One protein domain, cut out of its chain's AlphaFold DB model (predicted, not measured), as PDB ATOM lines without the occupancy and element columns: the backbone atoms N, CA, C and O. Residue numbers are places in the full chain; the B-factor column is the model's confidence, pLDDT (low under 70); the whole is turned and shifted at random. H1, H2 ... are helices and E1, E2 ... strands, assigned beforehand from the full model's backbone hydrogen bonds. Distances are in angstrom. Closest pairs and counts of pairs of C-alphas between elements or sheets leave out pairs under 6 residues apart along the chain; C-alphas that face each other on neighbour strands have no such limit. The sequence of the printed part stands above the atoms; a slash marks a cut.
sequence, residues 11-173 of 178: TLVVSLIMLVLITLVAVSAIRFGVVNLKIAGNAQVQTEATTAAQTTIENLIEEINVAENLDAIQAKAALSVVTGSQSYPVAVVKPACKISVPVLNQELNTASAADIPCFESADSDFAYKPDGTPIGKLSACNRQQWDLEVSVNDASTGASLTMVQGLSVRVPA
ATOM      1  N   THR A  11     142.002  89.613 215.628       84.12
ATOM      2  CA  THR A  11     140.914  89.418 214.654       84.12
ATOM      3  C   THR A  11     140.149  90.707 214.366       84.12
ATOM      4  O   THR A  11     139.739  90.923 213.231       84.12
ATOM      5  N   LEU A  12     140.009  91.584 215.364       84.94
ATOM      6  CA  LEU A  12     139.292  92.854 215.242       84.94
ATOM      7  C   LEU A  12     140.093  93.893 214.438       84.94
ATOM      8  O   LEU A  12     139.527  94.666 213.674       84.94
ATOM      9  N   VAL A  13     141.424  93.866 214.550       88.31
ATOM     10  CA  VAL A  13     142.313  94.700 213.724       88.31
ATOM     11  C   VAL A  13     142.298  94.224 212.272       88.31
ATOM     12  O   VAL A  13     142.150  95.033 211.358       88.31
ATOM     13  N   VAL A  14     142.392  92.910 212.048       89.88
ATOM     14  CA  VAL A  14     142.351  92.336 210.694       89.88
ATOM     15  C   VAL A  14     140.996  92.587 210.028       89.88
ATOM     16  O   VAL A  14     140.969  92.947 208.852       89.88
ATOM     17  N   SER A  15     139.880  92.464 210.758       91.06
ATOM     18  CA  SER A  15     138.551  92.752 210.207       91.06
ATOM     19  C   SER A  15     138.376  94.229 209.856       91.06
ATOM     20  O   SER A  15     137.805  94.529 208.810       91.06
ATOM     21  N   LEU A  16     138.918  95.149 210.661       92.56
ATOM     22  CA  LEU A  16     138.864  96.584 210.383       92.56
ATOM     23  C   LEU A  16     139.713  96.955 209.158       92.56
ATOM     24  O   LEU A  16     139.249  97.709 208.305       92.56
ATOM     25  N   ILE A  17     140.904  96.364 209.009       93.75
ATOM     26  CA  ILE A  17     141.732  96.530 207.804       93.75
ATOM     27  C   ILE A  17     140.998  95.992 206.571       93.75
ATOM     28  O   ILE A  17     140.912  96.685 205.560       93.75
ATOM     29  N   MET A  18     140.418  94.790 206.652       94.00
ATOM     30  CA  MET A  18     139.644  94.218 205.544       94.00
ATOM     31  C   MET A  18     138.440  95.085 205.173       94.00
ATOM     32  O   MET A  18     138.185  95.311 203.992       94.00
ATOM     33  N   LEU A  19     137.726  95.624 206.164       95.50
ATOM     34  CA  LEU A  19     136.598  96.521 205.931       95.50
ATOM     35  C   LEU A  19     137.041  97.803 205.209       95.50
ATOM     36  O   LEU A  19     136.391  98.236 204.258       95.50
ATOM     37  N   VAL A  20     138.186  98.377 205.593       96.00
ATOM     38  CA  VAL A  20     138.782  99.527 204.893       96.00
ATOM     39  C   VAL A  20     139.158  99.168 203.451       96.00
ATOM     40  O   VAL A  20     138.854  99.921 202.530       96.00
ATOM     41  N   LEU A  21     139.753  98.000 203.209       97.00
ATOM     42  CA  LEU A  21     140.102  97.579 201.846       97.00
ATOM     43  C   LEU A  21     138.862  97.384 200.965       97.00
ATOM     44  O   LEU A  21     138.820  97.889 199.843       97.00
ATOM     45  N   ILE A  22     137.830  96.709 201.476       95.94
ATOM     46  CA  ILE A  22     136.584  96.473 200.732       95.94
ATOM     47  C   ILE A  22     135.876  97.799 200.436       95.94
ATOM     48  O   ILE A  22     135.417  98.011 199.315       95.94
ATOM     49  N   THR A  23     135.814  98.713 201.406       96.38
ATOM     50  CA  THR A  23     135.206 100.037 201.196       96.38
ATOM     51  C   THR A  23     135.964 100.861 200.158       96.38
ATOM     52  O   THR A  23     135.326 101.482 199.310       96.38
ATOM     53  N   LEU A  24     137.302 100.818 200.137       95.75
ATOM     54  CA  LEU A  24     138.100 101.480 199.097       95.75
ATOM     55  C   LEU A  24     137.819 100.910 197.702       95.75
ATOM     56  O   LEU A  24     137.624 101.674 196.753       95.75
ATOM     57  N   VAL A  25     137.744  99.582 197.575       96.00
ATOM     58  CA  VAL A  25     137.395  98.925 196.306       96.00
ATOM     59  C   VAL A  25     135.976  99.299 195.873       96.00
ATOM     60  O   VAL A  25     135.770  99.665 194.716       96.00
ATOM     61  N   ALA A  26     135.010  99.289 196.794       95.81
ATOM     62  CA  ALA A  26     133.625  99.655 196.510       95.81
ATOM     63  C   ALA A  26     133.496 101.115 196.041       95.81
ATOM     64  O   ALA A  26     132.860 101.385 195.023       95.81
ATOM     65  N   VAL A  27     134.145 102.063 196.728       95.06
ATOM     66  CA  VAL A  27     134.144 103.483 196.331       95.06
ATOM     67  C   VAL A  27     134.802 103.672 194.966       95.06
ATOM     68  O   VAL A  27     134.294 104.439 194.145       95.06
ATOM     69  N   SER A  28     135.902 102.966 194.701       93.75
ATOM     70  CA  SER A  28     136.567 102.987 193.395       93.75
ATOM     71  C   SER A  28     135.627 102.500 192.287       93.75
ATOM     72  O   SER A  28     135.420 103.209 191.301       93.75
ATOM     73  N   ALA A  29     134.967 101.355 192.484       93.12
ATOM     74  CA  ALA A  29     134.011 100.800 191.527       93.12
ATOM     75  C   ALA A  29     132.834 101.753 191.243       93.12
ATOM     76  O   ALA A  29     132.469 101.947 190.084       93.12
ATOM     77  N   ILE A  30     132.287 102.411 192.274       95.56
ATOM     78  CA  ILE A  30     131.222 103.418 192.107       95.56
ATOM     79  C   ILE A  30     131.721 104.599 191.267       95.56
ATOM     80  O   ILE A  30     131.031 105.035 190.345       95.56
ATOM     81  N   ARG A  31     132.931 105.107 191.544       93.25
ATOM     82  CA  ARG A  31     133.521 106.213 190.772       93.25
ATOM     83  C   ARG A  31     133.714 105.836 189.305       93.25
ATOM     84  O   ARG A  31     133.347 106.627 188.440       93.25
ATOM     85  N   PHE A  32     134.217 104.634 189.023       93.50
ATOM     86  CA  PHE A  32     134.320 104.124 187.652       93.50
ATOM     87  C   PHE A  32     132.949 104.030 186.971       93.50
ATOM     88  O   PHE A  32     132.804 104.478 185.834       93.50
ATOM     89  N   GLY A  33     131.927 103.534 187.676       93.81
ATOM     90  CA  GLY A  33     130.555 103.483 187.165       93.81
ATOM     91  C   GLY A  33     130.014 104.862 186.778       93.81
ATOM     92  O   GLY A  33     129.506 105.039 185.673       93.81
ATOM     93  N   VAL A  34     130.195 105.866 187.642       95.19
ATOM     94  CA  VAL A  34     129.759 107.248 187.372       95.19
ATOM     95  C   VAL A  34     130.475 107.845 186.158       95.19
ATOM     96  O   VAL A  34     129.845 108.539 185.363       95.19
ATOM     97  N   VAL A  35     131.774 107.582 185.987       94.62
ATOM     98  CA  VAL A  35     132.530 108.064 184.818       94.62
ATOM     99  C   VAL A  35     131.992 107.447 183.530       94.62
ATOM    100  O   VAL A  35     131.714 108.179 182.582       94.62
ATOM    101  N   ASN A  36     131.769 106.134 183.509       94.88
ATOM    102  CA  ASN A  36     131.230 105.453 182.331       94.88
ATOM    103  C   ASN A  36     129.831 105.962 181.959       94.88
ATOM    104  O   ASN A  36     129.558 106.184 180.782       94.88
ATOM    105  N   LEU A  37     128.969 106.221 182.948       94.56
ATOM    106  CA  LEU A  37     127.641 106.795 182.708       94.56
ATOM    107  C   LEU A  37     127.711 108.207 182.121       94.56
ATOM    108  O   LEU A  37     126.937 108.530 181.227       94.56
ATOM    109  N   LYS A  38     128.656 109.040 182.572       94.19
ATOM    110  CA  LYS A  38     128.872 110.371 181.982       94.19
ATOM    111  C   LYS A  38     129.333 110.282 180.529       94.19
ATOM    112  O   LYS A  38     128.849 111.039 179.695       94.19
ATOM    113  N   ILE A  39     130.239 109.355 180.222       94.62
ATOM    114  CA  ILE A  39     130.703 109.130 178.846       94.62
ATOM    115  C   ILE A  39     129.534 108.675 177.964       94.62
ATOM    116  O   ILE A  39     129.329 109.240 176.894       94.62
ATOM    117  N   ALA A  40     128.742 107.707 178.432       95.25
ATOM    118  CA  ALA A  40     127.572 107.221 177.706       95.25
ATOM    119  C   ALA A  40     126.524 108.327 177.489       95.25
ATOM    120  O   ALA A  40     126.014 108.462 176.382       95.25
ATOM    121  N   GLY A  41     126.259 109.157 178.504       93.38
ATOM    122  CA  GLY A  41     125.344 110.297 178.388       93.38
ATOM    123  C   GLY A  41     125.822 111.339 177.374       93.38
ATOM    124  O   GLY A  41     125.042 111.786 176.537       93.38
ATOM    125  N   ASN A  42     127.115 111.670 177.374       92.25
ATOM    126  CA  ASN A  42     127.680 112.594 176.387       92.25
ATOM    127  C   ASN A  42     127.612 112.021 174.960       92.25
ATOM    128  O   ASN A  42     127.284 112.742 174.020       92.25
ATOM    129  N   ALA A  43     127.888 110.724 174.796       94.00
ATOM    130  CA  ALA A  43     127.771 110.046 173.505       94.00
ATOM    131  C   ALA A  43     126.314 109.992 173.011       94.00
ATOM    132  O   ALA A  43     126.059 110.155 171.815       94.00
ATOM    133  N   GLN A  44     125.354 109.808 173.924       94.56
ATOM    134  CA  GLN A  44     123.928 109.865 173.616       94.56
ATOM    135  C   GLN A  44     123.533 111.256 173.103       94.56
ATOM    136  O   GLN A  44     122.962 111.347 172.023       94.56
ATOM    137  N   VAL A  45     123.912 112.324 173.811       94.44
ATOM    138  CA  VAL A  45     123.658 113.716 173.392       94.44
ATOM    139  C   VAL A  45     124.226 113.993 171.997       94.44
ATOM    140  O   VAL A  45     123.543 114.555 171.144       94.44
ATOM    141  N   GLN A  46     125.462 113.562 171.728       93.56
ATOM    142  CA  GLN A  46     126.081 113.744 170.413       93.56
ATOM    143  C   GLN A  46     125.308 113.015 169.303       93.56
ATOM    144  O   GLN A  46     125.120 113.552 168.208       93.56
ATOM    145  N   THR A  47     124.853 111.793 169.583       94.69
ATOM    146  CA  THR A  47     124.100 110.971 168.627       94.69
ATOM    147  C   THR A  47     122.718 111.559 168.357       94.69
ATOM    148  O   THR A  47     122.301 111.652 167.203       94.69
ATOM    149  N   GLU A  48     122.019 111.994 169.403       94.31
ATOM    150  CA  GLU A  48     120.708 112.635 169.299       94.31
ATOM    151  C   GLU A  48     120.790 113.946 168.506       94.31
ATOM    152  O   GLU A  48     120.043 114.120 167.544       94.31
ATOM    153  N   ALA A  49     121.766 114.808 168.806       93.62
ATOM    154  CA  ALA A  49     121.976 116.053 168.069       93.62
ATOM    155  C   ALA A  49     122.300 115.802 166.581       93.62
ATOM    156  O   ALA A  49     121.781 116.490 165.701       93.62
ATOM    157  N   THR A  50     123.111 114.779 166.281       94.56
ATOM    158  CA  THR A  50     123.411 114.377 164.892       94.56
ATOM    159  C   THR A  50     122.160 113.859 164.182       94.56
ATOM    160  O   THR A  50     121.906 114.211 163.031       94.56
ATOM    161  N   THR A  51     121.343 113.064 164.874       95.06
ATOM    162  CA  THR A  51     120.077 112.548 164.336       95.06
ATOM    163  C   THR A  51     119.099 113.688 164.049       95.06
ATOM    164  O   THR A  51     118.494 113.716 162.983       95.06
ATOM    165  N   ALA A  52     118.998 114.672 164.946       94.12
ATOM    166  CA  ALA A  52     118.141 115.843 164.769       94.12
ATOM    167  C   ALA A  52     118.534 116.657 163.526       94.12
ATOM    168  O   ALA A  52     117.680 117.052 162.724       94.12
ATOM    169  N   ALA A  53     119.839 116.868 163.332       93.81
ATOM    170  CA  ALA A  53     120.365 117.494 162.127       93.81
ATOM    171  C   ALA A  53     120.035 116.672 160.871       93.81
ATOM    172  O   ALA A  53     119.603 117.242 159.870       93.81
ATOM    173  N   GLN A  54     120.180 115.344 160.927       94.12
ATOM    174  CA  GLN A  54     119.961 114.460 159.779       94.12
ATOM    175  C   GLN A  54     118.495 114.450 159.350       94.12
ATOM    176  O   GLN A  54     118.206 114.641 158.173       94.12
ATOM    177  N   THR A  55     117.566 114.345 160.300       93.81
ATOM    178  CA  THR A  55     116.129 114.464 160.024       93.81
ATOM    179  C   THR A  55     115.784 115.818 159.400       93.81
ATOM    180  O   THR A  55     114.954 115.896 158.499       93.81
ATOM    181  N   THR A  56     116.442 116.897 159.833       93.00
ATOM    182  CA  THR A  56     116.228 118.226 159.239       93.00
ATOM    183  C   THR A  56     116.710 118.284 157.790       93.00
ATOM    184  O   THR A  56     116.006 118.838 156.948       93.00
ATOM    185  N   ILE A  57     117.873 117.695 157.483       92.12
ATOM    186  CA  ILE A  57     118.369 117.597 156.103       92.12
ATOM    187  C   ILE A  57     117.431 116.744 155.242       92.12
ATOM    188  O   ILE A  57     117.117 117.141 154.126       92.12
ATOM    189  N   GLU A  58     116.950 115.608 155.743       91.75
ATOM    190  CA  GLU A  58     116.036 114.734 154.994       91.75
ATOM    191  C   GLU A  58     114.730 115.448 154.636       91.75
ATOM    192  O   GLU A  58     114.318 115.428 153.477       91.75
ATOM    193  N   ASN A  59     114.146 116.175 155.591       89.88
ATOM    194  CA  ASN A  59     112.966 117.002 155.337       89.88
ATOM    195  C   ASN A  59     113.254 118.117 154.315       89.88
ATOM    196  O   ASN A  59     112.400 118.438 153.491       89.88
ATOM    197  N   LEU A  60     114.458 118.700 154.344       88.88
ATOM    198  CA  LEU A  60     114.876 119.714 153.375       88.88
ATOM    199  C   LEU A  60     115.038 119.127 151.967       88.88
ATOM    200  O   LEU A  60     114.664 119.767 150.990       88.88
ATOM    201  N   ILE A  61     115.566 117.907 151.850       88.81
ATOM    202  CA  ILE A  61     115.678 117.191 150.572       88.81
ATOM    203  C   ILE A  61     114.292 116.857 150.019       88.81
ATOM    204  O   ILE A  61     114.069 116.981 148.815       88.81
ATOM    205  N   GLU A  62     113.352 116.459 150.874       88.31
ATOM    206  CA  GLU A  62     111.964 116.245 150.465       88.31
ATOM    207  C   GLU A  62     111.326 117.549 149.962       88.31
ATOM    208  O   GLU A  62     110.745 117.561 148.876       88.31
ATOM    209  N   GLU A  63     111.522 118.663 150.679       85.31
ATOM    210  CA  GLU A  63     111.085 119.997 150.244       85.31
ATOM    211  C   GLU A  63     111.695 120.369 148.884       85.31
ATOM    212  O   GLU A  63     110.972 120.840 148.010       85.31
ATOM    213  N   ILE A  64     112.983 120.084 148.658       81.56
ATOM    214  CA  ILE A  64     113.673 120.318 147.378       81.56
ATOM    215  C   ILE A  64     113.081 119.485 146.239       81.56
ATOM    216  O   ILE A  64     112.894 120.004 145.144       81.56
ATOM    217  N   ASN A  65     112.788 118.206 146.476       79.75
ATOM    218  CA  ASN A  65     112.241 117.328 145.438       79.75
ATOM    219  C   ASN A  65     110.840 117.758 144.982       79.75
ATOM    220  O   ASN A  65     110.457 117.472 143.848       79.75
ATOM    221  N   VAL A  66     110.079 118.427 145.853       79.19
ATOM    222  CA  VAL A  66     108.755 118.977 145.521       79.19
ATOM    223  C   VAL A  66     108.849 120.431 145.040       79.19
ATOM    224  O   VAL A  66     107.972 120.895 144.311       79.19
ATOM    225  N   ALA A  67     109.893 121.166 145.424       72.12
ATOM    226  CA  ALA A  67     110.059 122.562 145.055       72.12
ATOM    227  C   ALA A  67     110.357 122.720 143.558       72.12
ATOM    228  O   ALA A  67     111.376 122.273 143.043       72.12
ATOM    229  N   GLU A  68     109.507 123.480 142.871       65.50
ATOM    230  CA  GLU A  68     109.743 123.896 141.483       65.50
ATOM    231  C   GLU A  68     110.859 124.954 141.374       65.50
ATOM    232  O   GLU A  68     111.432 125.161 140.305       65.50
ATOM    233  N   ASN A  69     111.182 125.623 142.488       69.75
ATOM    234  CA  ASN A  69     112.217 126.648 142.574       69.75
ATOM    235  C   ASN A  69     113.078 126.461 143.834       69.75
ATOM    236  O   ASN A  69     112.696 126.874 144.929       69.75
ATOM    237  N   LEU A  70     114.263 125.873 143.664       70.88
ATOM    238  CA  LEU A  70     115.207 125.630 144.759       70.88
ATOM    239  C   LEU A  70     115.783 126.919 145.360       70.88
ATOM    240  O   LEU A  70     116.068 126.959 146.554       70.88
ATOM    241  N   ASP A  71     115.881 127.996 144.577       68.19
ATOM    242  CA  ASP A  71     116.359 129.307 145.045       68.19
ATOM    243  C   ASP A  71     115.395 129.953 146.062       68.19
ATOM    244  O   ASP A  71     115.771 130.864 146.812       68.19
ATOM    245  N   ALA A  72     114.142 129.480 146.113       69.31
ATOM    246  CA  ALA A  72     113.147 129.937 147.074       69.31
ATOM    247  C   ALA A  72     113.403 129.407 148.494       69.31
ATOM    248  O   ALA A  72     112.873 129.978 149.451       69.31
ATOM    249  N   ILE A  73     114.229 128.369 148.655       77.62
ATOM    250  CA  ILE A  73     114.530 127.790 149.962       77.62
ATOM    251  C   ILE A  73     115.401 128.763 150.752       77.62
ATOM    252  O   ILE A  73     116.548 129.050 150.409       77.62
ATOM    253  N   GLN A  74     114.828 129.303 151.825       80.75
ATOM    254  CA  GLN A  74     115.497 130.269 152.689       80.75
ATOM    255  C   GLN A  74     116.138 129.594 153.897       80.75
ATOM    256  O   GLN A  74     115.734 128.509 154.321       80.75
ATOM    257  N   ALA A  75     117.096 130.301 154.498       85.19
ATOM    258  CA  ALA A  75     117.571 129.966 155.829       85.19
ATOM    259  C   ALA A  75     116.382 129.904 156.803       85.19
ATOM    260  O   ALA A  75     115.521 130.791 156.804       85.19
ATOM    261  N   LYS A  76     116.344 128.868 157.640       85.69
ATOM    262  CA  LYS A  76     115.326 128.711 158.684       85.69
ATOM    263  C   LYS A  76     115.992 128.931 160.037       85.69
ATOM    264  O   LYS A  76     117.051 128.370 160.323       85.69
ATOM    265  N   ALA A  77     115.372 129.777 160.861       82.81
ATOM    266  CA  ALA A  77     115.780 129.958 162.251       82.81
ATOM    267  C   ALA A  77     115.719 128.618 163.000       82.81
ATOM    268  O   ALA A  77     115.022 127.713 162.554       82.81
ATOM    269  N   ALA A  78     116.435 128.508 164.123       84.56
ATOM    270  CA  ALA A  78     116.561 127.270 164.888       84.56
ATOM    271  C   ALA A  78     115.202 126.584 165.137       84.56
ATOM    272  O   ALA A  78     114.401 127.032 165.959       84.56
ATOM    273  N   LEU A  79     114.957 125.504 164.397       86.25
ATOM    274  CA  LEU A  79     113.780 124.658 164.489       86.25
ATOM    275  C   LEU A  79     113.992 123.647 165.611       86.25
ATOM    276  O   LEU A  79     115.050 123.033 165.716       86.25
ATOM    277  N   SER A  80     112.977 123.459 166.445       87.69
ATOM    278  CA  SER A  80     113.016 122.467 167.518       87.69
ATOM    279  C   SER A  80     112.715 121.079 166.962       87.69
ATOM    280  O   SER A  80     111.577 120.807 166.577       87.69
ATOM    281  N   VAL A  81     113.716 120.198 166.947       89.75
ATOM    282  CA  VAL A  81     113.581 118.810 166.484       89.75
ATOM    283  C   VAL A  81     113.697 117.864 167.671       89.75
ATOM    284  O   VAL A  81     114.681 117.888 168.407       89.75
ATOM    285  N   VAL A  82     112.678 117.028 167.867       89.38
ATOM    286  CA  VAL A  82     112.624 116.080 168.985       89.38
ATOM    287  C   VAL A  82     113.319 114.783 168.596       89.38
ATOM    288  O   VAL A  82     112.922 114.127 167.634       89.38
ATOM    289  N   THR A  83     114.313 114.379 169.382       87.31
ATOM    290  CA  THR A  83     114.997 113.088 169.243       87.31
ATOM    291  C   THR A  83     115.083 112.416 170.604       87.31
ATOM    292  O   THR A  83     115.684 112.948 171.538       87.31
ATOM    293  N   GLY A  84     114.463 111.243 170.736       84.31
ATOM    294  CA  GLY A  84     114.334 110.583 172.033       84.31
ATOM    295  C   GLY A  84     113.432 111.386 172.973       84.31
ATOM    296  O   GLY A  84     112.259 111.602 172.674       84.31
ATOM    297  N   SER A  85     113.968 111.807 174.119       81.56
ATOM    298  CA  SER A  85     113.234 112.596 175.126       81.56
ATOM    299  C   SER A  85     113.603 114.082 175.141       81.56
ATOM    300  O   SER A  85     113.000 114.837 175.901       81.56
ATOM    301  N   GLN A  86     114.568 114.502 174.319       85.19
ATOM    302  CA  GLN A  86     115.092 115.867 174.281       85.19
ATOM    303  C   GLN A  86     114.778 116.542 172.938       85.19
ATOM    304  O   GLN A  86     114.507 115.881 171.934       85.19
ATOM    305  N   SER A  87     114.795 117.875 172.934       91.00
ATOM    306  CA  SER A  87     114.592 118.695 171.739       91.00
ATOM    307  C   SER A  87     115.863 119.471 171.432       91.00
ATOM    308  O   SER A  87     116.407 120.125 172.323       91.00
ATOM    309  N   TYR A  88     116.312 119.408 170.182       92.12
ATOM    310  CA  TYR A  88     117.532 120.051 169.717       92.12
ATOM    311  C   TYR A  88     117.190 121.205 168.765       92.12
ATOM    312  O   TYR A  88     116.402 121.014 167.834       92.12
ATOM    313  N   PRO A  89     117.764 122.405 168.974       93.75
ATOM    314  CA  PRO A  89     117.600 123.535 168.071       93.75
ATOM    315  C   PRO A  89     118.478 123.348 166.828       93.75
ATOM    316  O   PRO A  89     119.703 123.435 166.913       93.75
ATOM    317  N   VAL A  90     117.857 123.127 165.672       94.06
ATOM    318  CA  VAL A  90     118.538 122.956 164.383       94.06
ATOM    319  C   VAL A  90     118.276 124.171 163.498       94.06
ATOM    320  O   VAL A  90     117.147 124.411 163.075       94.06
ATOM    321  N   ALA A  91     119.304 124.962 163.211       93.31
ATOM    322  CA  ALA A  91     119.222 126.060 162.251       93.31
ATOM    323  C   ALA A  91     119.597 125.573 160.848       93.31
ATOM    324  O   ALA A  91     120.555 124.815 160.695       93.31
ATOM    325  N   VAL A  92     118.856 126.029 159.839       92.00
ATOM    326  CA  VAL A  92     119.106 125.715 158.426       92.00
ATOM    327  C   VAL A  92     119.724 126.937 157.770       92.00
ATOM    328  O   VAL A  92     119.144 128.026 157.811       92.00
ATOM    329  N   VAL A  93     120.887 126.766 157.154       90.69
ATOM    330  CA  VAL A  93     121.520 127.807 156.342       90.69
ATOM    331  C   VAL A  93     120.887 127.788 154.953       90.69
ATOM    332  O   VAL A  93     120.454 126.741 154.474       90.69
ATOM    333  N   LYS A  94     120.802 128.953 154.301       87.50
ATOM    334  CA  LYS A  94     120.309 129.035 152.923       87.50
ATOM    335  C   LYS A  94     121.144 128.089 152.032       87.50
ATOM    336  O   LYS A  94     122.363 128.275 151.989       87.50
ATOM    337  N   PRO A  95     120.521 127.134 151.314       88.31
ATOM    338  CA  PRO A  95     121.223 126.286 150.358       88.31
ATOM    339  C   PRO A  95     121.942 127.111 149.294       88.31
ATOM    340  O   PRO A  95     121.397 128.099 148.798       88.31
ATOM    341  N   ALA A  96     123.152 126.695 148.934       88.19
ATOM    342  CA  ALA A  96     123.944 127.358 147.905       88.19
ATOM    343  C   ALA A  96     124.249 126.386 146.768       88.19
ATOM    344  O   ALA A  96     124.730 125.272 147.007       88.19
ATOM    345  N   CYS A  97     124.025 126.822 145.532       90.31
ATOM    346  CA  CYS A  97     124.406 126.043 144.367       90.31
ATOM    347  C   CYS A  97     125.913 126.198 144.118       90.31
ATOM    348  O   CYS A  97     126.448 127.304 144.075       90.31
ATOM    349  N   LYS A  98     126.631 125.079 143.988       92.38
ATOM    350  CA  LYS A  98     128.086 125.075 143.757       92.38
ATOM    351  C   LYS A  98     128.451 124.829 142.307       92.38
ATOM    352  O   LYS A  98     129.457 125.346 141.828       92.38
ATOM    353  N   ILE A  99     127.678 123.986 141.629       91.44
ATOM    354  CA  ILE A  99     127.980 123.525 140.277       91.44
ATOM    355  C   ILE A  99     126.670 123.433 139.503       91.44
ATOM    356  O   ILE A  99     125.719 122.826 139.982       91.44
ATOM    357  N   SER A 100     126.650 123.971 138.284       91.12
ATOM    358  CA  SER A 100     125.587 123.749 137.305       91.12
ATOM    359  C   SER A 100     126.216 123.295 135.996       91.12
ATOM    360  O   SER A 100     127.112 123.959 135.473       91.12
ATOM    361  N   VAL A 101     125.780 122.146 135.488       89.31
ATOM    362  CA  VAL A 101     126.246 121.587 134.215       89.31
ATOM    363  C   VAL A 101     125.035 121.347 133.318       89.31
ATOM    364  O   VAL A 101     124.074 120.721 133.777       89.31
ATOM    365  N   PRO A 102     125.058 121.802 132.053       88.56
ATOM    366  CA  PRO A 102     123.983 121.503 131.119       88.56
ATOM    367  C   PRO A 102     123.889 120.003 130.852       88.56
ATOM    368  O   PRO A 102     124.909 119.330 130.696       88.56
ATOM    369  N   VAL A 103     122.664 119.483 130.781       89.38
ATOM    370  CA  VAL A 103     122.410 118.100 130.361       89.38
ATOM    371  C   VAL A 103     122.179 118.086 128.854       89.38
ATOM    372  O   VAL A 103     121.452 118.929 128.322       89.38
ATOM    373  N   LEU A 104     122.799 117.138 128.155       88.88
ATOM    374  CA  LEU A 104     122.654 116.995 126.706       88.88
ATOM    375  C   LEU A 104     121.492 116.063 126.364       88.88
ATOM    376  O   LEU A 104     121.275 115.062 127.039       88.88
ATOM    377  N   ASN A 105     120.812 116.304 125.242       87.25
ATOM    378  CA  ASN A 105     119.718 115.435 124.781       87.25
ATOM    379  C   ASN A 105     120.155 113.982 124.520       87.25
ATOM    380  O   ASN A 105     119.341 113.071 124.597       87.25
ATOM    381  N   GLN A 106     121.440 113.755 124.225       87.25
ATOM    382  CA  GLN A 106     121.999 112.411 124.030       87.25
ATOM    383  C   GLN A 106     122.169 111.634 125.347       87.25
ATOM    384  O   GLN A 106     122.309 110.416 125.322       87.25
ATOM    385  N   GLU A 107     122.172 112.328 126.488       87.75
ATOM    386  CA  GLU A 107     122.289 111.739 127.828       87.75
ATOM    387  C   GLU A 107     120.918 111.392 128.431       87.75
ATOM    388  O   GLU A 107     120.846 110.807 129.512       87.75
ATOM    389  N   LEU A 108     119.833 111.766 127.749       88.19
ATOM    390  CA  LEU A 108     118.460 111.566 128.193       88.19
ATOM    391  C   LEU A 108     117.863 110.280 127.614       88.19
ATOM    392  O   LEU A 108     118.123 109.902 126.470       88.19
ATOM    393  N   ASN A 109     116.994 109.636 128.389       89.06
ATOM    394  CA  ASN A 109     116.279 108.433 127.993       89.06
ATOM    395  C   ASN A 109     114.777 108.710 127.844       89.06
ATOM    396  O   ASN A 109     114.072 108.913 128.828       89.06
ATOM    397  N   THR A 110     114.245 108.609 126.626       85.12
ATOM    398  CA  THR A 110     112.813 108.826 126.345       85.12
ATOM    399  C   THR A 110     111.877 107.815 127.022       85.12
ATOM    400  O   THR A 110     110.676 108.052 127.086       85.12
ATOM    401  N   ALA A 111     112.393 106.684 127.517       90.19
ATOM    402  CA  ALA A 111     111.621 105.721 128.305       90.19
ATOM    403  C   ALA A 111     111.547 106.079 129.803       90.19
ATOM    404  O   ALA A 111     110.771 105.470 130.538       90.19
ATOM    405  N   SER A 112     112.352 107.040 130.271       88.06
ATOM    406  CA  SER A 112     112.353 107.509 131.657       88.06
ATOM    407  C   SER A 112     111.408 108.693 131.814       88.06
ATOM    408  O   SER A 112     111.638 109.753 131.237       88.06
ATOM    409  N   ALA A 113     110.376 108.552 132.650       85.06
ATOM    410  CA  ALA A 113     109.429 109.636 132.920       85.06
ATOM    411  C   ALA A 113     110.103 110.914 133.463       85.06
ATOM    412  O   ALA A 113     109.618 112.010 133.204       85.06
ATOM    413  N   ALA A 114     111.236 110.780 134.161       81.12
ATOM    414  CA  ALA A 114     112.003 111.909 134.691       81.12
ATOM    415  C   ALA A 114     112.780 112.689 133.613       81.12
ATOM    416  O   ALA A 114     113.139 113.844 133.831       81.12
ATOM    417  N   ASP A 115     113.040 112.074 132.457       86.38
ATOM    418  CA  ASP A 115     113.812 112.685 131.370       86.38
ATOM    419  C   ASP A 115     112.910 113.340 130.319       86.38
ATOM    420  O   ASP A 115     113.366 114.228 129.602       86.38
ATOM    421  N   ILE A 116     111.635 112.936 130.240       85.75
ATOM    422  CA  ILE A 116     110.657 113.468 129.276       85.75
ATOM    423  C   ILE A 116     110.591 115.007 129.308       85.75
ATOM    424  O   ILE A 116     110.733 115.600 128.238       85.75
ATOM    425  N   PRO A 117     110.478 115.678 130.475       86.19
ATOM    426  CA  PRO A 117     110.408 117.142 130.522       86.19
ATOM    427  C   PRO A 117     111.670 117.832 129.990       86.19
ATOM    428  O   PRO A 117     111.622 118.974 129.542       86.19
ATOM    429  N   CYS A 118     112.813 117.145 130.009       87.38
ATOM    430  CA  CYS A 118     114.081 117.713 129.572       87.38
ATOM    431  C   CYS A 118     114.228 117.748 128.043       87.38
ATOM    432  O   CYS A 118     115.072 118.486 127.545       87.38
ATOM    433  N   PHE A 119     113.409 117.012 127.284       83.19
ATOM    434  CA  PHE A 119     113.432 117.065 125.816       83.19
ATOM    435  C   PHE A 119     112.697 118.285 125.229       83.19
ATOM    436  O   PHE A 119     112.871 118.575 124.047       83.19
ATOM    437  N   GLU A 120     111.900 119.014 126.019       69.50
ATOM    438  CA  GLU A 120     111.055 120.129 125.554       69.50
ATOM    439  C   GLU A 120     111.796 121.478 125.430       69.50
ATOM    440  O   GLU A 120     111.201 122.543 125.603       69.50
ATOM    441  N   SER A 121     113.100 121.490 125.122       64.50
ATOM    442  CA  SER A 121     113.783 122.759 124.842       64.50
ATOM    443  C   SER A 121     113.433 123.248 123.435       64.50
ATOM    444  O   SER A 121     113.663 122.566 122.438       64.50
ATOM    445  N   ALA A 122     112.938 124.486 123.333       55.12
ATOM    446  CA  ALA A 122     112.897 125.221 122.060       55.12
ATOM    447  C   ALA A 122     114.309 125.583 121.552       55.12
ATOM    448  O   ALA A 122     114.464 126.111 120.451       55.12
ATOM    449  N   ASP A 123     115.326 125.319 122.373       62.00
ATOM    450  CA  ASP A 123     116.706 125.683 122.136       62.00
ATOM    451  C   ASP A 123     117.388 124.660 121.220       62.00
ATOM    452  O   ASP A 123     117.572 123.489 121.565       62.00
ATOM    453  N   SER A 124     117.729 125.096 120.007       68.94
ATOM    454  CA  SER A 124     118.459 124.283 119.029       68.94
ATOM    455  C   SER A 124     119.975 124.319 119.229       68.94
ATOM    456  O   SER A 124     120.708 123.743 118.416       68.94
ATOM    457  N   ASP A 125     120.430 124.993 120.285       77.12
ATOM    458  CA  ASP A 125     121.835 125.223 120.573       77.12
ATOM    459  C   ASP A 125     122.595 123.934 120.911       77.12
ATOM    460  O   ASP A 125     122.079 122.951 121.459       77.12
ATOM    461  N   PHE A 126     123.875 123.943 120.546       82.25
ATOM    462  CA  PHE A 126     124.815 122.863 120.814       82.25
ATOM    463  C   PHE A 126     125.772 123.270 121.932       82.25
ATOM    464  O   PHE A 126     126.263 124.396 121.968       82.25
ATOM    465  N   ALA A 127     126.107 122.321 122.802       80.94
ATOM    466  CA  ALA A 127     127.281 122.441 123.650       80.94
ATOM    467  C   ALA A 127     128.539 122.226 122.801       80.94
ATOM    468  O   ALA A 127     128.595 121.289 122.001       80.94
ATOM    469  N   TYR A 128     129.560 123.051 123.014       85.50
ATOM    470  CA  TYR A 128     130.844 122.957 122.324       85.50
ATOM    471  C   TYR A 128     131.975 122.733 123.321       85.50
ATOM    472  O   TYR A 128     131.951 123.238 124.445       85.50
ATOM    473  N   LYS A 129     132.994 121.987 122.900       83.94
ATOM    474  CA  LYS A 129     134.274 121.937 123.613       83.94
ATOM    475  C   LYS A 129     135.014 123.272 123.452       83.94
ATOM    476  O   LYS A 129     134.728 124.014 122.511       83.94
ATOM    477  N   PRO A 130     136.035 123.546 124.284       87.38
ATOM    478  CA  PRO A 130     136.918 124.700 124.090       87.38
ATOM    479  C   PRO A 130     137.591 124.752 122.706       87.38
ATOM    480  O   PRO A 130     138.004 125.819 122.270       87.38
ATOM    481  N   ASP A 131     137.693 123.610 122.015       90.00
ATOM    482  CA  ASP A 131     138.234 123.487 120.656       90.00
ATOM    483  C   ASP A 131     137.211 123.785 119.535       90.00
ATOM    484  O   ASP A 131     137.561 123.720 118.357       90.00
ATOM    485  N   GLY A 132     135.959 124.112 119.877       85.94
ATOM    486  CA  GLY A 132     134.884 124.407 118.923       85.94
ATOM    487  C   GLY A 132     134.151 123.180 118.367       85.94
ATOM    488  O   GLY A 132     133.249 123.333 117.545       85.94
ATOM    489  N   THR A 133     134.484 121.965 118.808       89.69
ATOM    490  CA  THR A 133     133.787 120.742 118.381       89.69
ATOM    491  C   THR A 133     132.426 120.626 119.078       89.69
ATOM    492  O   THR A 133     132.384 120.698 120.313       89.69
ATOM    493  N   PRO A 134     131.315 120.400 118.347       84.75
ATOM    494  CA  PRO A 134     130.012 120.175 118.963       84.75
ATOM    495  C   PRO A 134     129.993 118.845 119.729       84.75
ATOM    496  O   PRO A 134     130.433 117.811 119.226       84.75
ATOM    497  N   ILE A 135     129.469 118.876 120.952       84.50
ATOM    498  CA  ILE A 135     129.340 117.725 121.858       84.50
ATOM    499  C   ILE A 135     127.926 117.139 121.765       84.50
ATOM    500  O   ILE A 135     127.744 115.925 121.770       84.50
ATOM    501  N   GLY A 136     126.914 117.993 121.623       84.44
ATOM    502  CA  GLY A 136     125.523 117.574 121.490       84.44
ATOM    503  C   GLY A 136     124.550 118.726 121.688       84.44
ATOM    504  O   GLY A 136     124.949 119.805 122.120       84.44
ATOM    505  N   LYS A 137     123.277 118.493 121.359       86.56
ATOM    506  CA  LYS A 137     122.214 119.473 121.600       86.56
ATOM    507  C   LYS A 137     121.943 119.613 123.092       86.56
ATOM    508  O   LYS A 137     121.852 118.596 123.788       86.56
ATOM    509  N   LEU A 138     121.790 120.851 123.539       86.81
ATOM    510  CA  LEU A 138     121.373 121.169 124.898       86.81
ATOM    511  C   LEU A 138     119.928 120.703 125.127       86.81
ATOM    512  O   LEU A 138     119.096 120.741 124.218       86.81
ATOM    513  N   SER A 139     119.658 120.225 126.338       89.00
ATOM    514  CA  SER A 139     118.310 119.893 126.799       89.00
ATOM    515  C   SER A 139     117.683 121.066 127.560       89.00
ATOM    516  O   SER A 139     118.356 122.049 127.873       89.00
ATOM    517  N   ALA A 140     116.405 120.950 127.923       88.56
ATOM    518  CA  ALA A 140     115.714 121.915 128.780       88.56
ATOM    519  C   ALA A 140     116.120 121.824 130.261       88.56
ATOM    520  O   ALA A 140     115.508 122.493 131.093       88.56
ATOM    521  N   CYS A 141     117.123 121.013 130.615       89.62
ATOM    522  CA  CYS A 141     117.515 120.749 131.995       89.62
ATOM    523  C   CYS A 141     119.011 120.961 132.250       89.62
ATOM    524  O   CYS A 141     119.872 120.619 131.437       89.62
ATOM    525  N   ASN A 142     119.311 121.424 133.460       89.38
ATOM    526  CA  ASN A 142     120.647 121.447 134.037       89.38
ATOM    527  C   ASN A 142     120.735 120.428 135.178       89.38
ATOM    528  O   ASN A 142     119.762 120.156 135.885       89.38
ATOM    529  N   ARG A 143     121.925 119.872 135.386       90.50
ATOM    530  CA  ARG A 143     122.261 119.120 136.592       90.50
ATOM    531  C   ARG A 143     122.993 120.056 137.537       90.50
ATOM    532  O   ARG A 143     124.089 120.521 137.220       90.50
ATOM    533  N   GLN A 144     122.383 120.314 138.682       90.81
ATOM    534  CA  GLN A 144     122.933 121.193 139.700       90.81
ATOM    535  C   GLN A 144     123.357 120.410 140.935       90.81
ATOM    536  O   GLN A 144     122.706 119.440 141.323       90.81
ATOM    537  N   GLN A 145     124.448 120.852 141.551       91.69
ATOM    538  CA  GLN A 145     124.907 120.380 142.848       91.69
ATOM    539  C   GLN A 145     124.763 121.500 143.874       91.69
ATOM    540  O   GLN A 145     125.314 122.589 143.696       91.69
ATOM    541  N   TRP A 146     124.051 121.195 144.949       89.56
ATOM    542  CA  TRP A 146     123.721 122.092 146.041       89.56
ATOM    543  C   TRP A 146     124.387 121.619 147.324       89.56
ATOM    544  O   TRP A 146     124.428 120.417 147.585       89.56
ATOM    545  N   ASP A 147     124.864 122.560 148.130       91.56
ATOM    546  CA  ASP A 147     125.307 122.282 149.493       91.56
ATOM    547  C   ASP A 147     124.194 122.676 150.468       91.56
ATOM    548  O   ASP A 147     123.727 123.820 150.482       91.56
ATOM    549  N   LEU A 148     123.777 121.707 151.278       91.06
ATOM    550  CA  LEU A 148     122.818 121.866 152.362       91.06
ATOM    551  C   LEU A 148     123.590 121.910 153.670       91.06
ATOM    552  O   LEU A 148     124.296 120.959 153.996       91.06
ATOM    553  N   GLU A 149     123.446 122.992 154.424       93.12
ATOM    554  CA  GLU A 149     124.098 123.139 155.720       93.12
ATOM    555  C   GLU A 149     123.063 123.336 156.825       93.12
ATOM    556  O   GLU A 149     122.155 124.168 156.730       93.12
ATOM    557  N   VAL A 150     123.228 122.567 157.898       94.50
ATOM    558  CA  VAL A 150     122.465 122.709 159.134       94.50
ATOM    559  C   VAL A 150     123.410 122.749 160.324       94.50
ATOM    560  O   VAL A 150     124.459 122.102 160.338       94.50
ATOM    561  N   SER A 151     123.029 123.489 161.355       94.25
ATOM    562  CA  SER A 151     123.808 123.595 162.587       94.25
ATOM    563  C   SER A 151     122.932 123.359 163.805       94.25
ATOM    564  O   SER A 151     121.820 123.883 163.876       94.25
ATOM    565  N   VAL A 152     123.453 122.618 164.777       94.75
ATOM    566  CA  VAL A 152     122.865 122.472 166.108       94.75
ATOM    567  C   VAL A 152     123.730 123.240 167.088       94.75
ATOM    568  O   VAL A 152     124.950 123.074 167.118       94.75
ATOM    569  N   ASN A 153     123.095 124.084 167.890       93.44
ATOM    570  CA  ASN A 153     123.749 124.798 168.978       93.44
ATOM    571  C   ASN A 153     122.838 124.769 170.205       93.44
ATOM    572  O   ASN A 153     121.996 125.648 170.392       93.44
ATOM    573  N   ASP A 154     122.969 123.710 171.002       93.31
ATOM    574  CA  ASP A 154     122.146 123.483 172.183       93.31
ATOM    575  C   ASP A 154     122.867 123.929 173.460       93.31
ATOM    576  O   ASP A 154     123.803 123.287 173.942       93.31
ATOM    577  N   ALA A 155     122.377 125.014 174.060       89.31
ATOM    578  CA  ALA A 155     122.901 125.535 175.317       89.31
ATOM    579  C   ALA A 155     122.586 124.643 176.534       89.31
ATOM    580  O   ALA A 155     123.249 124.776 177.562       89.31
ATOM    581  N   SER A 156     121.582 123.759 176.449       88.56
ATOM    582  CA  SER A 156     121.155 122.927 177.580       88.56
ATOM    583  C   SER A 156     122.075 121.726 177.804       88.56
ATOM    584  O   SER A 156     122.435 121.429 178.944       88.56
ATOM    585  N   THR A 157     122.509 121.074 176.724       89.25
ATOM    586  CA  THR A 157     123.448 119.945 176.770       89.25
ATOM    587  C   THR A 157     124.894 120.345 176.462       89.25
ATOM    588  O   THR A 157     125.817 119.597 176.781       89.25
ATOM    589  N   GLY A 158     125.111 121.520 175.860       90.06
ATOM    590  CA  GLY A 158     126.412 121.947 175.339       90.06
ATOM    591  C   GLY A 158     126.776 121.301 173.997       90.06
ATOM    592  O   GLY A 158     127.920 121.422 173.557       90.06
ATOM    593  N   ALA A 159     125.836 120.602 173.350       90.44
ATOM    594  CA  ALA A 159     126.045 120.012 172.037       90.44
ATOM    595  C   ALA A 159     126.132 121.097 170.958       90.44
ATOM    596  O   ALA A 159     125.217 121.903 170.782       90.44
ATOM    597  N   SER A 160     127.220 121.076 170.192       93.81
ATOM    598  CA  SER A 160     127.388 121.918 169.015       93.81
ATOM    599  C   SER A 160     127.905 121.082 167.856       93.81
ATOM    600  O   SER A 160     128.883 120.345 168.004       93.81
ATOM    601  N   LEU A 161     127.231 121.171 166.713       93.56
ATOM    602  CA  LEU A 161     127.639 120.504 165.483       93.56
ATOM    603  C   LEU A 161     127.181 121.302 164.263       93.56
ATOM    604  O   LEU A 161     126.131 121.940 164.283       93.56
ATOM    605  N   THR A 162     127.946 121.198 163.186       95.12
ATOM    606  CA  THR A 162     127.551 121.661 161.858       95.12
ATOM    607  C   THR A 162     127.644 120.474 160.920       95.12
ATOM    608  O   THR A 162     128.645 119.754 160.927       95.12
ATOM    609  N   MET A 163     126.600 120.259 160.131       94.38
ATOM    610  CA  MET A 163     126.535 119.201 159.138       94.38
ATOM    611  C   MET A 163     126.284 119.812 157.768       94.38
ATOM    612  O   MET A 163     125.368 120.613 157.599       94.38
ATOM    613  N   VAL A 164     127.104 119.403 156.802       93.75
ATOM    614  CA  VAL A 164     126.998 119.815 155.403       93.75
ATOM    615  C   VAL A 164     126.805 118.570 154.547       93.75
ATOM    616  O   VAL A 164     127.565 117.608 154.679       93.75
ATOM    617  N   GLN A 165     125.806 118.585 153.672       92.50
ATOM    618  CA  GLN A 165     125.527 117.509 152.729       92.50
ATOM    619  C   GLN A 165     125.385 118.058 151.309       92.50
ATOM    620  O   GLN A 165     124.696 119.046 151.081       92.50
ATOM    621  N   GLY A 166     126.027 117.388 150.351       91.44
ATOM    622  CA  GLY A 166     125.872 117.686 148.933       91.44
ATOM    623  C   GLY A 166     124.665 116.960 148.340       91.44
ATOM    624  O   GLY A 166     124.515 115.753 148.527       91.44
ATOM    625  N   LEU A 167     123.843 117.677 147.581       89.88
ATOM    626  CA  LEU A 167     122.695 117.152 146.852       89.88
ATOM    627  C   LEU A 167     122.865 117.428 145.355       89.88
ATOM    628  O   LEU A 167     123.088 118.564 144.953       89.88
ATOM    629  N   SER A 168     122.725 116.399 144.516       90.00
ATOM    630  CA  SER A 168     122.673 116.564 143.058       90.00
ATOM    631  C   SER A 168     121.237 116.408 142.580       90.00
ATOM    632  O   SER A 168     120.663 115.329 142.707       90.00
ATOM    633  N   VAL A 169     120.696 117.449 141.958       87.81
ATOM    634  CA  VAL A 169     119.346 117.456 141.385       87.81
ATOM    635  C   VAL A 169     119.382 117.809 139.908       87.81
ATOM    636  O   VAL A 169     120.287 118.496 139.423       87.81
ATOM    637  N   ARG A 170     118.378 117.331 139.176       87.69
ATOM    638  CA  ARG A 170     118.103 117.802 137.825       87.69
ATOM    639  C   ARG A 170     116.996 118.843 137.904       87.69
ATOM    640  O   ARG A 170     115.948 118.572 138.474       87.69
ATOM    641  N   VAL A 171     117.257 120.016 137.346       86.19
ATOM    642  CA  VAL A 171     116.349 121.165 137.375       86.19
ATOM    643  C   VAL A 171     116.147 121.705 135.962       86.19
ATOM    644  O   VAL A 171     117.010 121.484 135.104       86.19
ATOM    645  N   PRO A 172     115.051 122.432 135.691       85.88
ATOM    646  CA  PRO A 172     114.902 123.167 134.442       85.88
ATOM    647  C   PRO A 172     116.087 124.113 134.207       85.88
ATOM    648  O   PRO A 172     116.615 124.710 135.143       85.88
ATOM    649  N   ALA A 173     116.485 124.298 132.949       83.75
ATOM    650  CA  ALA A 173     117.643 125.112 132.574       83.75
ATOM    651  C   ALA A 173     117.508 126.594 132.975       83.75
ATOM    652  O   ALA A 173     118.508 127.303 133.054       83.75
TER     653      ALA A 173
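Overview. This is residues 11 to 173 of the 178 residues of the protein "PilX_N domain-containing protein" of Hydrogenophaga sp. PBL-H3 (UniProt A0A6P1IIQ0). One very long helix, H1, sticks out as an arm over residues 11 to 40, and a curled, strongly twisted sheet of six strands wraps round its residues 45 to 65. The short helix H2 packs on E5 of that sheet, far from H1. The 163 printed residues have two named helices and six named strands, mixed in class, and along the chain H1 comes first, then E1, E2 and E3, then H2, then E4, E5 and E6; the sheet is branched, with the antiparallel neighbour pairs E1 and E2, E2 and E5, E3 and E5, E4 and E5, and E5 and E6. The whole is extended, a rod spanning 104 by 33 by 31 A, with a radius of gyration of the C-alphas of 28.4 A.

Arrangement. H1, residues 11 to 66, is on the sheet; its closest C-alphas to E1, residues 76 to 83, are those of Ala 52 and Val 81, 5.7 A apart. E1 and E2, residues 86 to 92, form a hairpin, with N 79 and O 90 2.8 A apart. E5, residues 134 to 153, bends by 84 degrees at residue 137 and has E2 and E3, residues 96 to 104, on one side, E4, residues 126 to 128, and E6, residues 160 to 172, on the other. N 91 and O 151 of E2 and E5 are 2.8 A apart, N 101 and O 143 of E3 and E5 2.9 A. E4, E5 and E6 form a meander, each strand the antiparallel neighbour of the one before, with N 127 and O 136 2.9 A apart, N 146 and O 167 2.8 A. H2, residues 116 to 119, is on the same face as H1, apart from it; its closest C-alphas to E5 are Cys 118 and Ala 140, 4.6 A. In H1 every O i to N i+4 pair is within hydrogen-bond range; H2 is too short for one.

Along the chain. H1 runs 81.8 A from C-alpha 11 at (140.914, 89.418, 214.654). E5 measures 50.6 A, E6 36.8 A, ending at C-alpha 172, (114.902, 123.167, 134.442).

Size, cuts and confidence. Without residues 11 to 40 the body spans 60 by 32 by 24 A. The printed part has no cut; the link E3 to H2 is long, 11 residues. The pLDDT is under 70 at residues 68 to 69, 71 to 72 and 120 to 124.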